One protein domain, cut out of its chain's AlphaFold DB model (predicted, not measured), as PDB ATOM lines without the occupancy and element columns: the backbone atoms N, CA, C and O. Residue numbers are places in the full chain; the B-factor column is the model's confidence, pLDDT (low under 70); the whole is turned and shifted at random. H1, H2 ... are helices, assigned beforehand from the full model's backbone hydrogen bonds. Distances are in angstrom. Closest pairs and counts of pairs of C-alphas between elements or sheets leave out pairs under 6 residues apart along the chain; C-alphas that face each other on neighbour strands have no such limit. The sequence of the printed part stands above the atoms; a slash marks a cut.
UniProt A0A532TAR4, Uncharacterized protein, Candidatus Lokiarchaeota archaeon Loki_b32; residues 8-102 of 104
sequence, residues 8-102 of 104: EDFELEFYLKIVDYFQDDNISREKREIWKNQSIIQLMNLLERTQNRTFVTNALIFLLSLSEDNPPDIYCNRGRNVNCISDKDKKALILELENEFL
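AT A GLANCE: This is residues 8 to 102 of the 104 residues of an uncharacterized protein of Candidatus Lokiarchaeota archaeon Loki_b32 (UniProt A0A532TAR4). Three helices, H1, H2 and H3, lie side by side in a small up-and-down bundle at one end, and a long thread with no named element, residues 66 to 86, leads from it to a single helix, H4, at the far end. H4 packs on no other helix; residues 73 to 81, residues 83 to 89, of which 87 to 89 belong to H4, and residues 91 to 102, of which 91 to 101 belong to H4, stick out from the rest. The printed part has 95 residues with four named helices, in the order H1, H2, H3, H4, and no named strand, and its class is all helix. The whole is extended, with a radius of gyration of the C-alphas of 21.3 A and spans of 63 by 31 by 18 A; the bundle of H1, H2 and H3 and the thread of residues 66 to 86 follow one another along the longest span, and H4 stands across it at the far end.

IN THESE COORDINATES: H1, residues 8 to 23, begins with C-alpha 8 at (-61.967, 12.126, -35.342) and measures 22.6 A from first to last C-alpha. H2, residues 29 to 47, is the longest helix, with 19 residues and 26.6 A. H3, residues 53 to 65, measures 18.2 A and ends with C-alpha 65 at (-41.976, 14.747, -39.003). H4, residues 87 to 101, measures 21.0 A and ends with C-alpha 101 at (-8.847, 2.376, -61.799).

HOW THE PARTS SIT: H1, H2 and H3 form an up-and-down bundle, each helix running against the one before it in the chain. H1 and H2 are close but not clearly touching, with the closest C-alphas, those of Phe 22 and Arg 32, 6.9 A apart; they run opposite ways at a shallow tilt of 25 degrees. H1 touches H3 with residues 11 to 18 alone, and the closest C-alphas are those of Tyr 15 and Ala 59, 7.4 A apart. These two run the same way at a shallow tilt of 21 degrees. H2 and H3 are a helical hairpin and touch, with the closest C-alphas, those of Leu 47 and Arg 53, 5.8 A apart; they run opposite ways at a shallow tilt of 19 degrees. H4 is apart from H1, H2 and H3. In H1, H2, H3 and H4 every O i to N i+4 pair is within hydrogen-bond range.

THE WHOLE: The two C-alphas farthest apart are those of Asp 9 and Leu 102, at 64.4 A. The printed part has no cut. The links from H1 to H2 and from H2 to H3 are tight, with 5 residues each, and the link from H3 to H4 is long, with 21 residues. The mean pLDDT of the printed part is 81.5, and residue 8 and residues 67 to 80 are under 70.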
ATOM      1  N   GLU A   8     -63.033  11.417 -36.069       60.38
ATOM      2  CA  GLU A   8     -61.967  12.126 -35.342       60.38
ATOM      3  C   GLU A   8     -61.298  11.225 -34.295       60.38
ATOM      4  O   GLU A   8     -60.073  11.207 -34.194       60.38
ATOM      5  N   ASP A   9     -62.085  10.398 -33.599       73.19
ATOM      6  CA  ASP A   9     -61.571   9.441 -32.611       73.19
ATOM      7  C   ASP A   9     -60.659   8.387 -33.268       73.19
ATOM      8  O   ASP A   9     -59.627   8.019 -32.712       73.19
ATOM      9  N   PHE A  10     -60.989   7.957 -34.491       80.25
ATOM     10  CA  PHE A  10     -60.194   6.988 -35.249       80.25
ATOM     11  C   PHE A  10     -58.850   7.565 -35.725       80.25
ATOM     12  O   PHE A  10     -57.822   6.891 -35.655       80.25
ATOM     13  N   GLU A  11     -58.844   8.807 -36.216       80.00
ATOM     14  CA  GLU A  11     -57.622   9.479 -36.677       80.00
ATOM     15  C   GLU A  11     -56.651   9.730 -35.520       80.00
ATOM     16  O   GLU A  11     -55.461   9.423 -35.631       80.00
ATOM     17  N   LEU A  12     -57.170  10.190 -34.381       84.12
ATOM     18  CA  LEU A  12     -56.380  10.365 -33.170       84.12
ATOM     19  C   LEU A  12     -55.806   9.033 -32.669       84.12
ATOM     20  O   LEU A  12     -54.616   8.960 -32.366       84.12
ATOM     21  N   GLU A  13     -56.612   7.969 -32.621       85.81
ATOM     22  CA  GLU A  13     -56.149   6.639 -32.209       85.81
ATOM     23  C   GLU A  13     -55.028   6.121 -33.124       85.81
ATOM     24  O   GLU A  13     -54.058   5.514 -32.660       85.81
ATOM     25  N   PHE A  14     -55.123   6.387 -34.428       84.50
ATOM     26  CA  PHE A  14     -54.082   6.031 -35.384       84.50
ATOM     27  C   PHE A  14     -52.770   6.779 -35.109       84.50
ATOM     28  O   PHE A  14     -51.705   6.158 -35.082       84.50
ATOM     29  N   TYR A  15     -52.828   8.088 -34.855       86.69
ATOM     30  CA  TYR A  15     -51.634   8.872 -34.528       86.69
ATOM     31  C   TYR A  15     -51.010   8.471 -33.194       86.69
ATOM     32  O   TYR A  15     -49.787   8.360 -33.115       86.69
ATOM     33  N   LEU A  16     -51.821   8.164 -32.181       87.75
ATOM     34  CA  LEU A  16     -51.329   7.667 -30.895       87.75
ATOM     35  C   LEU A  16     -50.559   6.353 -31.052       87.75
ATOM     36  O   LEU A  16     -49.446   6.247 -30.553       87.75
ATOM     37  N   LYS A  17     -51.065   5.403 -31.851       87.31
ATOM     38  CA  LYS A  17     -50.348   4.142 -32.133       87.31
ATOM     39  C   LYS A  17     -48.982   4.359 -32.776       87.31
ATOM     40  O   LYS A  17     -48.049   3.607 -32.503       87.31
ATOM     41  N   ILE A  18     -48.861   5.362 -33.646       86.25
ATOM     42  CA  ILE A  18     -47.571   5.724 -34.240       86.25
ATOM     43  C   ILE A  18     -46.636   6.252 -33.147       86.25
ATOM     44  O   ILE A  18     -45.500   5.797 -33.054       86.25
ATOM     45  N   VAL A  19     -47.105   7.179 -32.308       86.81
ATOM     46  CA  VAL A  19     -46.303   7.742 -31.211       86.81
ATOM     47  C   VAL A  19     -45.833   6.651 -30.255       86.81
ATOM     48  O   VAL A  19     -44.640   6.588 -29.969       86.81
ATOM     49  N   ASP A  20     -46.733   5.761 -29.834       87.75
ATOM     50  CA  ASP A  20     -46.428   4.655 -28.925       87.75
ATOM     51  C   ASP A  20     -45.310   3.763 -29.483       87.75
ATOM     52  O   ASP A  20     -44.384   3.391 -28.767       87.75
ATOM     53  N   TYR A  21     -45.343   3.474 -30.789       85.69
ATOM     54  CA  TYR A  21     -44.294   2.700 -31.450       85.69
ATOM     55  C   TYR A  21     -42.940   3.425 -31.460       85.69
ATOM     56  O   TYR A  21     -41.894   2.807 -31.260       85.69
ATOM     57  N   PHE A  22     -42.929   4.741 -31.691       82.31
ATOM     58  CA  PHE A  22     -41.687   5.520 -31.712       82.31
ATOM     59  C   PHE A  22     -41.105   5.773 -30.318       82.31
ATOM     60  O   PHE A  22     -39.884   5.897 -30.204       82.31
ATOM     61  N   GLN A  23     -41.943   5.815 -29.280       84.06
ATOM     62  CA  GLN A  23     -41.537   5.988 -27.883       84.06
ATOM     63  C   GLN A  23     -41.090   4.683 -27.206       84.06
ATOM     64  O   GLN A  23     -40.539   4.736 -26.110       84.06
ATOM     65  N   ASP A  24     -41.281   3.519 -27.835       84.56
ATOM     66  CA  ASP A  24     -40.818   2.248 -27.277       84.56
ATOM     67  C   ASP A  24     -39.282   2.134 -27.335       84.56
ATOM     68  O   ASP A  24     -38.672   1.851 -28.373       84.56
ATOM     69  N   ASP A  25     -38.650   2.330 -26.177       77.94
ATOM     70  CA  ASP A  25     -37.201   2.227 -25.981       77.94
ATOM     71  C   ASP A  25     -36.643   0.820 -26.254       77.94
ATOM     72  O   ASP A  25     -35.440   0.665 -26.482       77.94
ATOM     73  N   ASN A  26     -37.491  -0.216 -26.297       85.25
ATOM     74  CA  ASN A  26     -37.065  -1.584 -26.608       85.25
ATOM     75  C   ASN A  26     -36.832  -1.811 -28.110       85.25
ATOM     76  O   ASN A  26     -36.272  -2.840 -28.510       85.25
ATOM     77  N   ILE A  27     -37.253  -0.876 -28.965       81.88
ATOM     78  CA  ILE A  27     -37.110  -0.994 -30.415       81.88
ATOM     79  C   ILE A  27     -35.799  -0.337 -30.853       81.88
ATOM     80  O   ILE A  27     -35.544   0.847 -30.626       81.88
ATOM     81  N   SER A  28     -34.944  -1.098 -31.539       83.38
ATOM     82  CA  SER A  28     -33.705  -0.543 -32.089       83.38
ATOM     83  C   SER A  28     -33.999   0.549 -33.123       83.38
ATOM     84  O   SER A  28     -35.012   0.511 -33.826       83.38
ATOM     85  N   ARG A  29     -33.082   1.513 -33.259       79.06
ATOM     86  CA  ARG A  29     -33.170   2.579 -34.273       79.06
ATOM     87  C   ARG A  29     -33.388   2.016 -35.682       79.06
ATOM     88  O   ARG A  29     -34.254   2.485 -36.405       79.06
ATOM     89  N   GLU A  30     -32.667   0.952 -36.033       80.06
ATOM     90  CA  GLU A  30     -32.817   0.253 -37.316       80.06
ATOM     91  C   GLU A  30     -34.235  -0.303 -37.520       80.06
ATOM     92  O   GLU A  30     -34.832  -0.100 -38.575       80.06
ATOM     93  N   LYS A  31     -34.809  -0.961 -36.504       83.56
ATOM     94  CA  LYS A  31     -36.177  -1.491 -36.585       83.56
ATOM     95  C   LYS A  31     -37.212  -0.375 -36.724       83.56
ATOM     96  O   LYS A  31     -38.136  -0.528 -37.522       83.56
ATOM     97  N   ARG A  32     -37.030   0.748 -36.015       84.31
ATOM     98  CA  ARG A  32     -37.886   1.940 -36.151       84.31
ATOM     99  C   ARG A  32     -37.854   2.499 -37.573       84.31
ATOM    100  O   ARG A  32     -38.909   2.746 -38.152       84.31
ATOM    101  N   GLU A  33     -36.672   2.613 -38.171       81.94
ATOM    102  CA  GLU A  33     -36.522   3.088 -39.553       81.94
ATOM    103  C   GLU A  33     -37.136   2.130 -40.583       81.94
ATOM    104  O   GLU A  33     -37.839   2.573 -41.493       81.94
ATOM    105  N   ILE A  34     -36.937   0.815 -40.431       85.25
ATOM    106  CA  ILE A  34     -37.556  -0.191 -41.311       85.25
ATOM    107  C   ILE A  34     -39.081  -0.080 -41.257       85.25
ATOM    108  O   ILE A  34     -39.729  -0.021 -42.304       85.25
ATOM    109  N   TRP A  35     -39.652  -0.022 -40.053       88.44
ATOM    110  CA  TRP A  35     -41.095   0.097 -39.867       88.44
ATOM    111  C   TRP A  35     -41.639   1.392 -40.472       88.44
ATOM    112  O   TRP A  35     -42.612   1.360 -41.222       88.44
ATOM    113  N   LYS A  36     -40.966   2.524 -40.231       85.94
ATOM    114  CA  LYS A  36     -41.330   3.823 -40.809       85.94
ATOM    115  C   LYS A  36     -41.376   3.761 -42.334       85.94
ATOM    116  O   LYS A  36     -42.377   4.151 -42.932       85.94
ATOM    117  N   ASN A  37     -40.330   3.222 -42.962       87.38
ATOM    118  CA  ASN A  37     -40.255   3.092 -44.417       87.38
ATOM    119  C   ASN A  37     -41.386   2.214 -44.967       87.38
ATOM    120  O   ASN A  37     -42.026   2.575 -45.955       87.38
ATOM    121  N   GLN A  38     -41.681   1.091 -44.306       90.06
ATOM    122  CA  GLN A  38     -42.795   0.218 -44.682       90.06
ATOM    123  C   GLN A  38     -44.149   0.929 -44.557       90.06
ATOM    124  O   GLN A  38     -44.957   0.860 -45.486       90.06
ATOM    125  N   SER A  39     -44.384   1.654 -43.462       90.25
ATOM    126  CA  SER A  39     -45.622   2.410 -43.242       90.25
ATOM    127  C   SER A  39     -45.797   3.541 -44.261       90.25
ATOM    128  O   SER A  39     -46.896   3.723 -44.782       90.25
ATOM    129  N   ILE A  40     -44.726   4.257 -44.621       90.81
ATOM    130  CA  ILE A  40     -44.763   5.282 -45.679       90.81
ATOM    131  C   ILE A  40     -45.164   4.655 -47.019       90.81
ATOM    132  O   ILE A  40     -46.084   5.151 -47.666       90.81
ATOM    133  N   ILE A  41     -44.541   3.538 -47.414       91.12
ATOM    134  CA  ILE A  41     -44.882   2.833 -48.662       91.12
ATOM    135  C   ILE A  41     -46.362   2.423 -48.667       91.12
ATOM    136  O   ILE A  41     -47.063   2.616 -49.662       91.12
ATOM    137  N   GLN A  42     -46.864   1.879 -47.556       91.25
ATOM    138  CA  GLN A  42     -48.269   1.489 -47.429       91.25
ATOM    139  C   GLN A  42     -49.216   2.687 -47.557       91.25
ATOM    140  O   GLN A  42     -50.202   2.609 -48.291       91.25
ATOM    141  N   LEU A  43     -48.907   3.804 -46.897       91.50
ATOM    142  CA  LEU A  43     -49.709   5.022 -46.971       91.50
ATOM    143  C   LEU A  43     -49.669   5.659 -48.362       91.50
ATOM    144  O   LEU A  43     -50.704   6.112 -48.837       91.50
ATOM    145  N   MET A  44     -48.529   5.645 -49.057       91.19
ATOM    146  CA  MET A  44     -48.440   6.119 -50.445       91.19
ATOM    147  C   MET A  44     -49.311   5.277 -51.383       91.19
ATOM    148  O   MET A  44     -50.096   5.831 -52.152       91.19
ATOM    149  N   ASN A  45     -49.264   3.948 -51.256       91.44
ATOM    150  CA  ASN A  45     -50.143   3.052 -52.014       91.44
ATOM    151  C   ASN A  45     -51.630   3.286 -51.692       91.44
ATOM    152  O   ASN A  45     -52.491   3.182 -52.568       91.44
ATOM    153  N   LEU A  46     -51.949   3.591 -50.430       90.81
ATOM    154  CA  LEU A  46     -53.311   3.900 -50.000       90.81
ATOM    155  C   LEU A  46     -53.780   5.260 -50.530       90.81
ATOM    156  O   LEU A  46     -54.944   5.394 -50.906       90.81
ATOM    157  N   LEU A  47     -52.888   6.251 -50.601       90.12
ATOM    158  CA  LEU A  47     -53.183   7.604 -51.073       90.12
ATOM    159  C   LEU A  47     -53.723   7.600 -52.509       90.12
ATOM    160  O   LEU A  47     -54.621   8.376 -52.830       90.12
ATOM    161  N   GLU A  48     -53.209   6.713 -53.362       84.81
ATOM    162  CA  GLU A  48     -53.673   6.547 -54.745       84.81
ATOM    163  C   GLU A  48     -55.105   6.001 -54.846       84.81
ATOM    164  O   GLU A  48     -55.775   6.218 -55.854       84.81
ATOM    165  N   ARG A  49     -55.584   5.294 -53.815       88.12
ATOM    166  CA  ARG A  49     -56.812   4.481 -53.873       88.12
ATOM    167  C   ARG A  49     -57.925   4.968 -52.947       88.12
ATOM    168  O   ARG A  49     -59.078   4.590 -53.133       88.12
ATOM    169  N   THR A  50     -57.594   5.761 -51.932       88.19
ATOM    170  CA  THR A  50     -58.544   6.209 -50.906       88.19
ATOM    171  C   THR A  50     -59.349   7.434 -51.341       88.19
ATOM    172  O   THR A  50     -58.844   8.327 -52.021       88.19
ATOM    173  N   GLN A  51     -60.595   7.523 -50.870       84.00
ATOM    174  CA  GLN A  51     -61.396   8.746 -50.960       84.00
ATOM    175  C   GLN A  51     -60.984   9.778 -49.899       84.00
ATOM    176  O   GLN A  51     -61.067  10.979 -50.142       84.00
ATOM    177  N   ASN A  52     -60.484   9.327 -48.742       86.31
ATOM    178  CA  ASN A  52     -60.025  10.211 -47.674       86.31
ATOM    179  C   ASN A  52     -58.531  10.518 -47.830       86.31
ATOM    180  O   ASN A  52     -57.685  10.039 -47.072       86.31
ATOM    181  N   ARG A  53     -58.201  11.291 -48.870       89.75
ATOM    182  CA  ARG A  53     -56.813  11.676 -49.163       89.75
ATOM    183  C   ARG A  53     -56.207  12.523 -48.050       89.75
ATOM    184  O   ARG A  53     -55.047  12.314 -47.723       89.75
ATOM    185  N   THR A  54     -56.988  13.423 -47.451       90.50
ATOM    186  CA  THR A  54     -56.529  14.329 -46.390       90.50
ATOM    187  C   THR A  54     -55.968  13.563 -45.198       90.50
ATOM    188  O   THR A  54     -54.841  13.829 -44.795       90.50
ATOM    189  N   PHE A  55     -56.694  12.557 -44.701       89.00
ATOM    190  CA  PHE A  55     -56.227  11.717 -43.595       89.00
ATOM    191  C   PHE A  55     -54.882  11.043 -43.906       89.00
ATOM    192  O   PHE A  55     -53.944  11.100 -43.113       89.00
ATOM    193  N   VAL A  56     -54.761  10.444 -45.095       90.25
ATOM    194  CA  VAL A  56     -53.535   9.740 -45.503       90.25
ATOM    195  C   VAL A  56     -52.371  10.709 -45.717       90.25
ATOM    196  O   VAL A  56     -51.244  10.408 -45.332       90.25
ATOM    197  N   THR A  57     -52.628  11.892 -46.280       91.50
ATOM    198  CA  THR A  57     -51.622  12.953 -46.407       91.50
ATOM    199  C   THR A  57     -51.146  13.436 -45.039       91.50
ATOM    200  O   THR A  57     -49.940  13.531 -44.825       91.50
ATOM    201  N   ASN A  58     -52.057  13.668 -44.094       91.62
ATOM    202  CA  ASN A  58     -51.705  14.082 -42.737       91.62
ATOM    203  C   ASN A  58     -50.889  13.002 -42.012       91.62
ATOM    204  O   ASN A  58     -49.876  13.315 -41.391       91.62
ATOM    205  N   ALA A  59     -51.258  11.727 -42.164       90.88
ATOM    206  CA  ALA A  59     -50.500  10.600 -41.622       90.88
ATOM    207  C   ALA A  59     -49.073  10.508 -42.188       90.88
ATOM    208  O   ALA A  59     -48.129  10.245 -41.443       90.88
ATOM    209  N   LEU A  60     -48.904  10.751 -43.491       91.25
ATOM    210  CA  LEU A  60     -47.587  10.804 -44.130       91.25
ATOM    211  C   LEU A  60     -46.741  11.958 -43.587       91.25
ATOM    212  O   LEU A  60     -45.585  11.744 -43.231       91.25
ATOM    213  N   ILE A  61     -47.315  13.162 -43.491       90.50
ATOM    214  CA  ILE A  61     -46.633  14.334 -42.919       90.50
ATOM    215  C   ILE A  61     -46.199  14.039 -41.484       90.50
ATOM    216  O   ILE A  61     -45.052  14.298 -41.125       90.50
ATOM    217  N   PHE A  62     -47.089  13.447 -40.689       90.50
ATOM    218  CA  PHE A  62     -46.807  13.089 -39.310       90.50
ATOM    219  C   PHE A  62     -45.636  12.102 -39.205       90.50
ATOM    220  O   PHE A  62     -44.651  12.399 -38.534       90.50
ATOM    221  N   LEU A  63     -45.668  10.986 -39.940       88.56
ATOM    222  CA  LEU A  63     -44.573  10.005 -39.945       88.56
ATOM    223  C   LEU A  63     -43.234  10.588 -40.400       88.56
ATOM    224  O   LEU A  63     -42.193  10.231 -39.853       88.56
ATOM    225  N   LEU A  64     -43.250  11.481 -41.391       86.00
ATOM    226  CA  LEU A  64     -42.037  12.149 -41.855       86.00
ATOM    227  C   LEU A  64     -41.482  13.102 -40.792       86.00
ATOM    228  O   LEU A  64     -40.270  13.122 -40.588       86.00
ATOM    229  N   SER A  65     -42.356  13.823 -40.082       84.81
ATOM    230  CA  SER A  65     -41.976  14.747 -39.003       84.81
ATOM    231  C   SER A  65     -41.372  14.059 -37.777       84.81
ATOM    232  O   SER A  65     -40.635  14.691 -37.030       84.81
ATOM    233  N   LEU A  66     -41.642  12.763 -37.593       79.56
ATOM    234  CA  LEU A  66     -41.051  11.949 -36.527       79.56
ATOM    235  C   LEU A  66     -39.611  11.507 -36.835       79.56
ATOM    236  O   LEU A  66     -38.993  10.816 -36.028       79.56
ATOM    237  N   SER A  67     -39.070  11.861 -38.004       66.69
ATOM    238  CA  SER A  67     -37.674  11.568 -38.328       66.69
ATOM    239  C   SER A  67     -36.744  12.437 -37.485       66.69
ATOM    240  O   SER A  67     -36.961  13.638 -37.353       66.69
ATOM    241  N   GLU A  68     -35.686  11.832 -36.941       61.09
ATOM    242  CA  GLU A  68     -34.592  12.580 -36.318       61.09
ATOM    243  C   GLU A  68     -33.979  13.567 -37.327       61.09
ATOM    244  O   GLU A  68     -33.864  13.245 -38.513       61.09
ATOM    245  N   ASP A  69     -33.513  14.726 -36.842       56.28
ATOM    246  CA  ASP A  69     -32.879  15.804 -37.630       56.28
ATOM    247  C   ASP A  69     -31.705  15.342 -38.515       56.28
ATOM    248  O   ASP A  69     -31.264  16.072 -39.401       56.28
ATOM    249  N   ASN A  70     -31.194  14.127 -38.296       54.66
ATOM    250  CA  ASN A  70     -30.183  13.513 -39.134       54.66
ATOM    251  C   ASN A  70     -30.664  12.144 -39.622       54.66
ATOM    252  O   ASN A  70     -30.810  11.234 -38.793       54.66
ATOM    253  N   PRO A  71     -30.825  11.934 -40.946       54.00
ATOM    254  CA  PRO A  71     -30.970  10.584 -41.456       54.00
ATOM    255  C   PRO A  71     -29.792   9.750 -40.934       54.00
ATOM    256  O   PRO A  71     -28.668  10.265 -40.847       54.00
ATOM    257  N   PRO A  72     -30.000   8.479 -40.547       50.94
ATOM    258  CA  PRO A  72     -28.902   7.555 -40.344       50.94
ATOM    259  C   PRO A  72     -28.252   7.351 -41.702       50.94
ATOM    260  O   PRO A  72     -28.559   6.426 -42.449       50.94
ATOM    261  N   ASP A  73     -27.365   8.270 -42.047       50.78
ATOM    262  CA  ASP A  73     -26.515   8.119 -43.188       50.78
ATOM    263  C   ASP A  73     -25.510   7.036 -42.816       50.78
ATOM    264  O   ASP A  73     -24.503   7.265 -42.136       50.78
ATOM    265  N   ILE A  74     -25.856   5.808 -43.197       51.62
ATOM    266  CA  ILE A  74     -25.003   4.633 -43.041       51.62
ATOM    267  C   ILE A  74     -23.658   4.881 -43.751       51.62
ATOM    268  O   ILE A  74     -22.662   4.264 -43.376       51.62
ATOM    269  N   TYR A  75     -23.600   5.811 -44.715       49.59
ATOM    270  CA  TYR A  75     -22.404   6.163 -45.471       49.59
ATOM    271  C   TYR A  75     -21.683   7.408 -44.928       49.59
ATOM    272  O   TYR A  75     -20.482   7.321 -44.671       49.59
ATOM    273  N   CYS A  76     -22.360   8.532 -44.659       49.78
ATOM    274  CA  CYS A  76     -21.676   9.743 -44.174       49.78
ATOM    275  C   CYS A  76     -21.098   9.599 -42.762       49.78
ATOM    276  O   CYS A  76     -20.032  10.150 -42.496       49.78
ATOM    277  N   ASN A  77     -21.702   8.798 -41.876       53.34
ATOM    278  CA  ASN A  77     -21.142   8.570 -40.534       53.34
ATOM    279  C   ASN A  77     -20.019   7.515 -40.498       53.34
ATOM    280  O   ASN A  77     -19.399   7.312 -39.455       53.34
ATOM    281  N   ARG A  78     -19.736   6.833 -41.618       55.81
ATOM    282  CA  ARG A  78     -18.569   5.942 -41.763       55.81
ATOM    283  C   ARG A  78     -17.353   6.647 -42.356       55.81
ATOM    284  O   ARG A  78     -16.253   6.094 -42.309       55.81
ATOM    285  N   GLY A  79     -17.525   7.853 -42.893       60.62
ATOM    286  CA  GLY A  79     -16.419   8.668 -43.371       60.62
ATOM    287  C   GLY A  79     -15.515   9.067 -42.207       60.62
ATOM    288  O   GLY A  79     -15.918   9.818 -41.322       60.62
ATOM    289  N   ARG A  80     -14.266   8.592 -42.195       64.38
ATOM    290  CA  ARG A  80     -13.242   9.231 -41.361       64.38
ATOM    291  C   ARG A  80     -12.864  10.546 -42.023       64.38
ATOM    292  O   ARG A  80     -12.653  10.590 -43.232       64.38
ATOM    293  N   ASN A  81     -12.724  11.602 -41.226       71.69
ATOM    294  CA  ASN A  81     -12.104  12.832 -41.702       71.69
ATOM    295  C   ASN A  81     -10.743  12.479 -42.331       71.69
ATOM    296  O   ASN A  81      -9.937  11.802 -41.693       71.69
ATOM    297  N   VAL A  82     -10.490  12.925 -43.565       70.62
ATOM    298  CA  VAL A  82      -9.241  12.645 -44.297       70.62
ATOM    299  C   VAL A  82      -7.995  13.101 -43.524       70.62
ATOM    300  O   VAL A  82      -6.924  12.503 -43.640       70.62
ATOM    301  N   ASN A  83      -8.148  14.109 -42.662       77.06
ATOM    302  CA  ASN A  83      -7.094  14.605 -41.779       77.06
ATOM    303  C   ASN A  83      -6.815  13.670 -40.590       77.06
ATOM    304  O   ASN A  83      -5.758  13.772 -39.978       77.06
ATOM    305  N   CYS A  84      -7.725  12.744 -40.283       81.56
ATOM    306  CA  CYS A  84      -7.580  11.727 -39.238       81.56
ATOM    307  C   CYS A  84      -7.082  10.373 -39.779       81.56
ATOM    308  O   CYS A  84      -6.978   9.412 -39.019       81.56
ATOM    309  N   ILE A  85      -6.807  10.268 -41.084       82.88
ATOM    310  CA  ILE A  85      -6.235   9.066 -41.701       82.88
ATOM    311  C   ILE A  85      -4.709   9.150 -41.600       82.88
ATOM    312  O   ILE A  85      -4.120  10.174 -41.959       82.88
ATOM    313  N   SER A  86      -4.066   8.081 -41.122       88.12
ATOM    314  CA  SER A  86      -2.606   8.028 -41.028       88.12
ATOM    315  C   SER A  86      -1.959   8.059 -42.417       88.12
ATOM    316  O   SER A  86      -2.536   7.574 -43.392       88.12
ATOM    317  N   ASP A  87      -0.733   8.571 -42.525       89.75
ATOM    318  CA  ASP A  87      -0.021   8.603 -43.812       89.75
ATOM    319  C   ASP A  87       0.217   7.203 -44.392       89.75
ATOM    320  O   ASP A  87       0.292   7.027 -45.608       89.75
ATOM    321  N   LYS A  88       0.302   6.188 -43.524       90.25
ATOM    322  CA  LYS A  88       0.398   4.785 -43.927       90.25
ATOM    323  C   LYS A  88      -0.889   4.315 -44.605       90.25
ATOM    324  O   LYS A  88      -0.822   3.735 -45.684       90.25
ATOM    325  N   ASP A  89      -2.040   4.598 -43.999       84.62
ATOM    326  CA  ASP A  89      -3.340   4.182 -44.532       84.62
ATOM    327  C   ASP A  89      -3.687   4.957 -45.811       84.62
ATOM    328  O   ASP A  89      -4.217   4.378 -46.753       84.62
ATOM    329  N   LYS A  90      -3.311   6.244 -45.897       87.31
ATOM    330  CA  LYS A  90      -3.457   7.038 -47.130       87.31
ATOM    331  C   LYS A  90      -2.707   6.411 -48.299       87.31
ATOM    332  O   LYS A  90      -3.264   6.295 -49.383       87.31
ATOM    333  N   LYS A  91      -1.455   5.995 -48.083       90.75
ATOM    334  CA  LYS A  91      -0.659   5.333 -49.124       90.75
ATOM    335  C   LYS A  91      -1.279   4.011 -49.560       90.75
ATOM    336  O   LYS A  91      -1.299   3.746 -50.752       90.75
ATOM    337  N   ALA A  92      -1.794   3.215 -48.623       89.56
ATOM    338  CA  ALA A  92      -2.466   1.959 -48.947       89.56
ATOM    339  C   ALA A  92      -3.724   2.189 -49.801       89.56
ATOM    340  O   ALA A  92      -3.867   1.560 -50.843       89.56
ATOM    341  N   LEU A  93      -4.568   3.151 -49.414       86.81
ATOM    342  CA  LEU A  93      -5.780   3.507 -50.155       86.81
ATOM    343  C   LEU A  93      -5.474   4.034 -51.561       86.81
ATOM    344  O   LEU A  93      -6.158   3.670 -52.508       86.81
ATOM    345  N   ILE A  94      -4.445   4.874 -51.713       89.19
ATOM    346  CA  ILE A  94      -4.017   5.356 -53.036       89.19
ATOM    347  C   ILE A  94      -3.604   4.177 -53.919       89.19
ATOM    348  O   ILE A  94      -4.036   4.100 -55.060       89.19
ATOM    349  N   LEU A  95      -2.828   3.240 -53.379       90.31
ATOM    350  CA  LEU A  95      -2.324   2.086 -54.122       90.31
ATOM    351  C   LEU A  95      -3.459   1.129 -54.530       90.31
ATOM    352  O   LEU A  95      -3.449   0.590 -55.633       90.31
ATOM    353  N   GLU A  96      -4.466   0.946 -53.671       87.94
ATOM    354  CA  GLU A  96      -5.695   0.213 -54.012       87.94
ATOM    355  C   GLU A  96      -6.471   0.896 -55.145       87.94
ATOM    356  O   GLU A  96      -6.845   0.234 -56.111       87.94
ATOM    357  N   LEU A  97      -6.649   2.219 -55.073       87.25
ATOM    358  CA  LEU A  97      -7.346   2.991 -56.105       87.25
ATOM    359  C   LEU A  97      -6.592   3.001 -57.442       87.25
ATOM    360  O   LEU A  97      -7.213   2.904 -58.498       87.25
ATOM    361  N   GLU A  98      -5.263   3.103 -57.417       90.81
ATOM    362  CA  GLU A  98      -4.431   3.018 -58.619       90.81
ATOM    363  C   GLU A  98      -4.575   1.643 -59.283       90.81
ATOM    364  O   GLU A  98      -4.813   1.582 -60.485       90.81
ATOM    365  N   ASN A  99      -4.531   0.555 -58.510       88.38
ATOM    366  CA  ASN A  99      -4.709  -0.800 -59.040       88.38
ATOM    367  C   ASN A  99      -6.115  -1.060 -59.604       88.38
ATOM    368  O   ASN A  99      -6.271  -1.868 -60.518       88.38
ATOM    369  N   GLU A 100      -7.150  -0.444 -59.028       88.12
ATOM    370  CA  GLU A 100      -8.536  -0.651 -59.457       88.12
ATOM    371  C   GLU A 100      -8.892   0.171 -60.704       88.12
ATOM    372  O   GLU A 100      -9.619  -0.311 -61.576       88.12
ATOM    373  N   PHE A 101      -8.382   1.403 -60.804       87.75
ATOM    374  CA  PHE A 101      -8.847   2.376 -61.799       87.75
ATOM    375  C   PHE A 101      -7.812   2.774 -62.849       87.75
ATOM    376  O   PHE A 101      -8.195   3.380 -63.855       87.75
ATOM    377  N   LEU A 102      -6.530   2.453 -62.664       82.44
ATOM    378  CA  LEU A 102      -5.510   2.691 -63.681       82.44
ATOM    379  C   LEU A 102      -5.128   1.368 -64.359       82.44
ATOM    380  O   LEU A 102      -4.915   0.362 -63.685       82.44
TER     381      LEU A 102